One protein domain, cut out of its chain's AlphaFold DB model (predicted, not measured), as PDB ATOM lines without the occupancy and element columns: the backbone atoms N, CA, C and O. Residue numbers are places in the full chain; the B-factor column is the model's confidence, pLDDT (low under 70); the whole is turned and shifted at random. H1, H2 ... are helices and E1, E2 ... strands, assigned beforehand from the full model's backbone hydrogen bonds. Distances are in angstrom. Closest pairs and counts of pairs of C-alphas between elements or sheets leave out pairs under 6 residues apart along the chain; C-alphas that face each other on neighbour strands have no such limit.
ATOM      1  N   ALA A 190     226.067  88.852 139.506       32.72
ATOM      2  CA  ALA A 190     227.496  88.690 139.309       32.72
ATOM      3  C   ALA A 190     227.878  89.411 138.014       32.72
ATOM      4  O   ALA A 190     227.197  89.286 136.997       32.72
ATOM      5  N   SER A 191     228.944  90.201 138.054       37.41
ATOM      6  CA  SER A 191     229.470  90.857 136.859       37.41
ATOM      7  C   SER A 191     230.981  90.697 136.828       37.41
ATOM      8  O   SER A 191     231.654  90.921 137.839       37.41
ATOM      9  N   ALA A 192     231.503  90.291 135.672       37.50
ATOM     10  CA  ALA A 192     232.926  90.347 135.386       37.50
ATOM     11  C   ALA A 192     233.310  91.821 135.217       37.50
ATOM     12  O   ALA A 192     232.668  92.553 134.463       37.50
ATOM     13  N   VAL A 193     234.310  92.277 135.968       42.75
ATOM     14  CA  VAL A 193     234.672  93.705 136.018       42.75
ATOM     15  C   VAL A 193     235.887  94.016 135.141       42.75
ATOM     16  O   VAL A 193     236.092  95.172 134.778       42.75
ATOM     17  N   PHE A 194     236.676  93.011 134.742       39.94
ATOM     18  CA  PHE A 194     237.838  93.220 133.879       39.94
ATOM     19  C   PHE A 194     238.341  91.916 133.240       39.94
ATOM     20  O   PHE A 194     238.417  90.884 133.911       39.94
ATOM     21  N   THR A 195     238.742  91.980 131.968       35.16
ATOM     22  CA  THR A 195     239.551  90.956 131.297       35.16
ATOM     23  C   THR A 195     240.927  91.551 131.022       35.16
ATOM     24  O   THR A 195     241.049  92.445 130.189       35.16
ATOM     25  N   ALA A 196     241.951  91.099 131.745       34.12
ATOM     26  CA  ALA A 196     243.333  91.435 131.418       34.12
ATOM     27  C   ALA A 196     243.909  90.305 130.561       34.12
ATOM     28  O   ALA A 196     243.829  89.144 130.976       34.12
ATOM     29  N   ASP A 197     244.478  90.635 129.404       29.84
ATOM     30  CA  ASP A 197     245.338  89.703 128.681       29.84
ATOM     31  C   ASP A 197     246.586  89.429 129.525       29.84
ATOM     32  O   ASP A 197     247.149  90.340 130.147       29.84
ATOM     33  N   ARG A 255     219.979  78.854 142.699       71.62
ATOM     34  CA  ARG A 255     221.166  79.595 142.192       71.62
ATOM     35  C   ARG A 255     222.039  78.895 141.144       71.62
ATOM     36  O   ARG A 255     223.229  79.170 141.035       71.62
ATOM     37  N   ARG A 256     221.441  78.005 140.338       75.50
ATOM     38  CA  ARG A 256     222.126  77.388 139.186       75.50
ATOM     39  C   ARG A 256     222.745  78.436 138.263       75.50
ATOM     40  O   ARG A 256     223.918  78.322 137.962       75.50
ATOM     41  N   VAL A 257     222.001  79.492 137.932       75.19
ATOM     42  CA  VAL A 257     222.477  80.569 137.049       75.19
ATOM     43  C   VAL A 257     223.759  81.212 137.586       75.19
ATOM     44  O   VAL A 257     224.722  81.378 136.846       75.19
ATOM     45  N   GLU A 258     223.804  81.545 138.879       81.62
ATOM     46  CA  GLU A 258     225.003  82.133 139.475       81.62
ATOM     47  C   GLU A 258     226.165  81.134 139.590       81.62
ATOM     48  O   GLU A 258     227.318  81.528 139.416       81.62
ATOM     49  N   HIS A 259     225.887  79.854 139.857       84.00
ATOM     50  CA  HIS A 259     226.906  78.799 139.843       84.00
ATOM     51  C   HIS A 259     227.495  78.586 138.444       84.00
ATOM     52  O   HIS A 259     228.714  78.532 138.309       84.00
ATOM     53  N   ASP A 260     226.645  78.503 137.419       82.25
ATOM     54  CA  ASP A 260     227.038  78.302 136.023       82.25
ATOM     55  C   ASP A 260     227.918  79.465 135.550       82.25
ATOM     56  O   ASP A 260     229.005  79.236 135.024       82.25
ATOM     57  N   PHE A 261     227.519  80.707 135.850       84.62
ATOM     58  CA  PHE A 261     228.308  81.902 135.539       84.62
ATOM     59  C   PHE A 261     229.696  81.876 136.196       84.62
ATOM     60  O   PHE A 261     230.710  82.101 135.539       84.62
ATOM     61  N   LEU A 262     229.762  81.597 137.501       87.50
ATOM     62  CA  LEU A 262     231.036  81.548 138.221       87.50
ATOM     63  C   LEU A 262     231.945  80.420 137.724       87.50
ATOM     64  O   LEU A 262     233.164  80.595 137.682       87.50
ATOM     65  N   TRP A 263     231.364  79.281 137.346       88.38
ATOM     66  CA  TRP A 263     232.105  78.157 136.786       88.38
ATOM     67  C   TRP A 263     232.670  78.482 135.402       88.38
ATOM     68  O   TRP A 263     233.842  78.225 135.142       88.38
ATOM     69  N   GLU A 264     231.873  79.110 134.536       86.25
ATOM     70  CA  GLU A 264     232.315  79.554 133.212       86.25
ATOM     71  C   GLU A 264     233.481  80.551 133.314       86.25
ATOM     72  O   GLU A 264     234.487  80.421 132.612       86.25
ATOM     73  N   GLU A 265     233.391  81.518 134.233       88.88
ATOM     74  CA  GLU A 265     234.472  82.477 134.474       88.88
ATOM     75  C   GLU A 265     235.745  81.802 134.999       88.88
ATOM     76  O   GLU A 265     236.841  82.177 134.586       88.88
ATOM     77  N   LEU A 266     235.627  80.771 135.842       88.00
ATOM     78  CA  LEU A 266     236.781  79.981 136.276       88.00
ATOM     79  C   LEU A 266     237.420  79.210 135.108       88.00
ATOM     80  O   LEU A 266     238.643  79.201 134.986       88.00
ATOM     81  N   GLY A 267     236.625  78.634 134.202       84.94
ATOM     82  CA  GLY A 267     237.140  77.968 132.998       84.94
ATOM     83  C   GLY A 267     237.926  78.912 132.078       84.94
ATOM     84  O   GLY A 267     238.962  78.542 131.515       84.94
ATOM     85  N   LYS A 268     237.503  80.181 131.989       83.00
ATOM     86  CA  LYS A 268     238.257  81.243 131.293       83.00
ATOM     87  C   LYS A 268     239.594  81.561 131.977       83.00
ATOM     88  O   LYS A 268     240.538  81.963 131.302       83.00
ATOM     89  N   VAL A 269     239.694  81.374 133.297       85.12
ATOM     90  CA  VAL A 269     240.963  81.526 134.027       85.12
ATOM     91  C   VAL A 269     241.914  80.376 133.739       85.12
ATOM     92  O   VAL A 269     243.080  80.610 133.433       85.12
ATOM     93  N   VAL A 270     241.409  79.142 133.762       79.00
ATOM     94  CA  VAL A 270     242.214  77.944 133.473       79.00
ATOM     95  C   VAL A 270     242.782  77.965 132.048       79.00
ATOM     96  O   VAL A 270     243.887  77.483 131.820       79.00
ATOM     97  N   SER A 271     242.079  78.585 131.097       77.38
ATOM     98  CA  SER A 271     242.554  78.779 129.716       77.38
ATOM     99  C   SER A 271     243.537  79.949 129.525       77.38
ATOM    100  O   SER A 271     243.958  80.201 128.398       77.38
ATOM    101  N   GLY A 272     243.950  80.633 130.601       72.50
ATOM    102  CA  GLY A 272     245.065  81.590 130.591       72.50
ATOM    103  C   GLY A 272     244.700  83.061 130.826       72.50
ATOM    104  O   GLY A 272     245.569  83.922 130.712       72.50
ATOM    105  N   GLY A 273     243.446  83.387 131.158       74.25
ATOM    106  CA  GLY A 273     243.023  84.769 131.425       74.25
ATOM    107  C   GLY A 273     242.974  85.127 132.915       74.25
ATOM    108  O   GLY A 273     242.448  84.376 133.723       74.25
ATOM    109  N   ALA A 274     243.397  86.330 133.310       78.88
ATOM    110  CA  ALA A 274     243.026  86.841 134.633       78.88
ATOM    111  C   ALA A 274     241.567  87.336 134.605       78.88
ATOM    112  O   ALA A 274     241.147  88.031 133.668       78.88
ATOM    113  N   ARG A 275     240.781  86.981 135.629       80.69
ATOM    114  CA  ARG A 275     239.377  87.396 135.771       80.69
ATOM    115  C   ARG A 275     239.102  87.938 137.164       80.69
ATOM    116  O   ARG A 275     239.693  87.516 138.154       80.69
ATOM    117  N   THR A 276     238.176  88.883 137.236       85.56
ATOM    118  CA  THR A 276     237.661  89.421 138.496       85.56
ATOM    119  C   THR A 276     236.146  89.447 138.426       85.56
ATOM    120  O   THR A 276     235.575  90.121 137.568       85.56
ATOM    121  N   VAL A 277     235.506  88.741 139.355       85.44
ATOM    122  CA  VAL A 277     234.051  88.712 139.499       85.44
ATOM    123  C   VAL A 277     233.664  89.420 140.788       85.44
ATOM    124  O   VAL A 277     234.166  89.090 141.862       85.44
ATOM    125  N   VAL A 278     232.740  90.375 140.688       85.56
ATOM    126  CA  VAL A 278     232.179  91.060 141.856       85.56
ATOM    127  C   VAL A 278     230.754  90.571 142.081       85.56
ATOM    128  O   VAL A 278     229.888  90.723 141.221       85.56
ATOM    129  N   LEU A 279     230.509  89.998 143.259       82.25
ATOM    130  CA  LEU A 279     229.187  89.541 143.681       82.25
ATOM    131  C   LEU A 279     228.454  90.673 144.405       82.25
ATOM    132  O   LEU A 279     228.843  91.058 145.509       82.25
ATOM    133  N   ARG A 280     227.372  91.194 143.813       81.94
ATOM    134  CA  ARG A 280     226.558  92.272 144.402       81.94
ATOM    135  C   ARG A 280     225.156  91.783 144.749       81.94
ATOM    136  O   ARG A 280     224.542  91.004 144.028       81.94
ATOM    137  N   GLY A 281     224.640  92.252 145.880       80.81
ATOM    138  CA  GLY A 281     223.290  91.926 146.332       80.81
ATOM    139  C   GLY A 281     223.041  92.309 147.794       80.81
ATOM    140  O   GLY A 281     224.002  92.601 148.515       80.81
ATOM    141  N   PRO A 282     221.776  92.274 148.249       75.12
ATOM    142  CA  PRO A 282     221.383  92.661 149.606       75.12
ATOM    143  C   PRO A 282     222.143  91.912 150.710       75.12
ATOM    144  O   PRO A 282     222.675  90.816 150.496       75.12
ATOM    145  N   ALA A 283     222.212  92.486 151.912       74.69
ATOM    146  CA  ALA A 283     222.740  91.779 153.081       74.69
ATOM    147  C   ALA A 283     221.979  90.455 153.298       74.69
ATOM    148  O   ALA A 283     220.778  90.376 153.057       74.69
ATOM    149  N   GLY A 284     222.691  89.392 153.682       73.69
ATOM    150  CA  GLY A 284     222.091  88.065 153.875       73.69
ATOM    151  C   GLY A 284     221.759  87.283 152.594       73.69
ATOM    152  O   GLY A 284     221.349  86.133 152.694       73.69
ATOM    153  N   SER A 285     221.997  87.823 151.391       75.25
ATOM    154  CA  SER A 285     221.675  87.114 150.138       75.25
ATOM    155  C   SER A 285     222.544  85.880 149.845       75.25
ATOM    156  O   SER A 285     222.240  85.136 148.922       75.25
ATOM    157  N   GLY A 286     223.613  85.639 150.613       79.19
ATOM    158  CA  GLY A 286     224.493  84.476 150.434       79.19
ATOM    159  C   GLY A 286     225.734  84.712 149.565       79.19
ATOM    160  O   GLY A 286     226.403  83.749 149.213       79.19
ATOM    161  N   LYS A 287     226.103  85.966 149.257       83.81
ATOM    162  CA  LYS A 287     227.299  86.312 148.447       83.81
ATOM    163  C   LYS A 287     228.577  85.599 148.906       83.81
ATOM    164  O   LYS A 287     229.238  84.941 148.113       83.81
ATOM    165  N   THR A 288     228.895  85.692 150.198       81.81
ATOM    166  CA  THR A 288     230.082  85.047 150.779       81.81
ATOM    167  C   THR A 288     230.023  83.534 150.629       81.81
ATOM    168  O   THR A 288     231.022  82.907 150.301       81.81
ATOM    169  N   ARG A 289     228.838  82.943 150.816       81.75
ATOM    170  CA  ARG A 289     228.636  81.504 150.654       81.75
ATOM    171  C   ARG A 289     228.820  81.073 149.198       81.75
ATOM    172  O   ARG A 289     229.347  79.993 148.980       81.75
ATOM    173  N   LEU A 290     228.437  81.910 148.232       83.69
ATOM    174  CA  LEU A 290     228.612  81.652 146.801       83.69
ATOM    175  C   LEU A 290     230.096  81.675 146.403       83.69
ATOM    176  O   LEU A 290     230.570  80.767 145.728       83.69
ATOM    177  N   ALA A 291     230.848  82.669 146.887       86.75
ATOM    178  CA  ALA A 291     232.295  82.735 146.680       86.75
ATOM    179  C   ALA A 291     233.020  81.549 147.340       86.75
ATOM    180  O   ALA A 291     233.893  80.936 146.734       86.75
ATOM    181  N   MET A 292     232.616  81.193 148.564       83.62
ATOM    182  CA  MET A 292     233.129  80.006 149.251       83.62
ATOM    183  C   MET A 292     232.779  78.716 148.511       83.62
ATOM    184  O   MET A 292     233.620  77.838 148.432       83.62
ATOM    185  N   TRP A 293     231.572  78.602 147.953       86.94
ATOM    186  CA  TRP A 293     231.180  77.444 147.155       86.94
ATOM    187  C   TRP A 293     232.089  77.266 145.935       86.94
ATOM    188  O   TRP A 293     232.561  76.157 145.713       86.94
ATOM    189  N   LEU A 294     232.381  78.338 145.187       87.69
ATOM    190  CA  LEU A 294     233.271  78.256 144.025       87.69
ATOM    191  C   LEU A 294     234.674  77.799 144.441       87.69
ATOM    192  O   LEU A 294     235.238  76.910 143.815       87.69
ATOM    193  N   ALA A 295     235.207  78.381 145.519       85.56
ATOM    194  CA  ALA A 295     236.498  78.010 146.091       85.56
ATOM    195  C   ALA A 295     236.540  76.536 146.529       85.56
ATOM    196  O   ALA A 295     237.440  75.801 146.129       85.56
ATOM    197  N   GLU A 296     235.545  76.102 147.310       82.38
ATOM    198  CA  GLU A 296     235.384  74.713 147.754       82.38
ATOM    199  C   GLU A 296     235.316  73.778 146.539       82.38
ATOM    200  O   GLU A 296     236.053  72.800 146.475       82.38
ATOM    201  N   ARG A 297     234.480  74.091 145.542       84.62
ATOM    202  CA  ARG A 297     234.264  73.216 144.386       84.62
ATOM    203  C   ARG A 297     235.478  73.142 143.466       84.62
ATOM    204  O   ARG A 297     235.805  72.067 142.979       84.62
ATOM    205  N   ALA A 298     236.164  74.259 143.243       83.69
ATOM    206  CA  ALA A 298     237.381  74.285 142.441       83.69
ATOM    207  C   ALA A 298     238.503  73.447 143.078       83.69
ATOM    208  O   ALA A 298     239.207  72.725 142.376       83.69
ATOM    209  N   GLN A 299     238.625  73.502 144.407       81.00
ATOM    210  CA  GLN A 299     239.612  72.721 145.148       81.00
ATOM    211  C   GLN A 299     239.235  71.237 145.239       81.00
ATOM    212  O   GLN A 299     240.104  70.382 145.100       81.00
ATOM    213  N   GLU A 300     237.950  70.921 145.431       79.62
ATOM    214  CA  GLU A 300     237.420  69.547 145.415       79.62
ATOM    215  C   GLU A 300     237.738  68.841 144.094       79.62
ATOM    216  O   GLU A 300     238.085  67.666 144.088       79.62
ATOM    217  N   LEU A 301     237.687  69.581 142.985       80.31
ATOM    218  CA  LEU A 301     237.973  69.073 141.644       80.31
ATOM    219  C   LEU A 301     239.444  69.208 141.232       80.31
ATOM    220  O   LEU A 301     239.782  68.851 140.111       80.31
ATOM    221  N   GLY A 302     240.310  69.739 142.102       73.50
ATOM    222  CA  GLY A 302     241.735  69.943 141.819       73.50
ATOM    223  C   GLY A 302     242.032  70.963 140.712       73.50
ATOM    224  O   GLY A 302     243.171  71.065 140.267       73.50
ATOM    225  N   VAL A 303     241.038  71.730 140.253       81.06
ATOM    226  CA  VAL A 303     241.195  72.654 139.114       81.06
ATOM    227  C   VAL A 303     241.785  74.006 139.510       81.06
ATOM    228  O   VAL A 303     242.315  74.715 138.659       81.06
ATOM    229  N   ALA A 304     241.690  74.386 140.787       78.81
ATOM    230  CA  ALA A 304     242.332  75.588 141.307       78.81
ATOM    231  C   ALA A 304     242.572  75.504 142.819       78.81
ATOM    232  O   ALA A 304     241.815  74.872 143.556       78.81
ATOM    233  N   PHE A 305     243.584  76.236 143.289       73.62
ATOM    234  CA  PHE A 305     243.772  76.514 144.711       73.62
ATOM    235  C   PHE A 305     243.081  77.822 145.081       73.62
ATOM    236  O   PHE A 305     243.313  78.860 144.460       73.62
ATOM    237  N   ALA A 306     242.244  77.781 146.113       78.81
ATOM    238  CA  ALA A 306     241.567  78.966 146.605       78.81
ATOM    239  C   ALA A 306     242.355  79.616 147.746       78.81
ATOM    240  O   ALA A 306     242.695  78.979 148.741       78.81
ATOM    241  N   MET A 307     242.588  80.922 147.630       77.81
ATOM    242  CA  MET A 307     243.144  81.743 148.701       77.81
ATOM    243  C   MET A 307     242.088  82.738 149.184       77.81
ATOM    244  O   MET A 307     241.325  83.284 148.387       77.81
TER     245      MET A 307
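AT A GLANCE: This is residues 190 to 197 and 255 to 307 of the 350 residues of the protein "Non-specific serine/threonine protein kinase" of Deltaproteobacteria bacterium ADurb.Bin207 (UniProt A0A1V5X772). A two-stranded antiparallel ribbon, E1 beside E2, has the helix H1 packed over one face and running roughly along the strands. A second helix, H2, starts near the end of E2, slants away from the ribbon and crosses H1; residues 301 to 307 then fold back from its end. The printed part has 61 residues, with two named strands and two named helices in the order E1, H1, E2, H2, and its class is mixed, helices and strands. It is compact, with a radius of gyration of the C-alphas of 11.6 A, and its C-alphas span 33 by 26 by 21 A.

HOW THE PARTS SIT: The neighbour strands E1, residues 190 to 196, and E2, residues 274 to 280, are antiparallel, with 157 degrees between their directions. N 193 and O 276 are within hydrogen-bond range at 3.0 A, as are N 278 and O 191 at 3.1 A. The closest C-alphas of H1, residues 256 to 270, and E2 are those of Val 269 and Arg 275, 6.3 A apart; those of H1 and E1 are Glu 258 and Ala 190, 7.0 A apart. H2, residues 287 to 300, touches H1 with its residues 290 to 294 alone, meeting residues 259 to 263 of H1; the closest C-alphas are those of Leu 262 and Leu 294, 7.0 A apart. The two helices run the same way at a steep tilt of 52 degrees. E1 and H2 are apart. In H1 and H2 every O i to N i+4 pair is within hydrogen-bond range.

IN THESE COORDINATES: E1 begins at C-alpha 190 (227.496, 88.690, 139.309) and is 17.9 A long; E2 is 19.9 A long. H1 is 20.9 A long, and H2, 19.8 A long, ends at C-alpha 300 (237.420, 69.547, 145.415).

THE WHOLE: The two C-alphas farthest apart, those of Asp 197 and Gly 284, are 34.3 A apart. Residues 198 to 254 are not printed, and C-alphas 197 and 255 are 29.5 A apart across the cut. Of the links that are printed whole, H1 to E2 is tight and E2 to H2 is short. The mean pLDDT of the printed part is 75.3, and residues 190 to 197 are under 70.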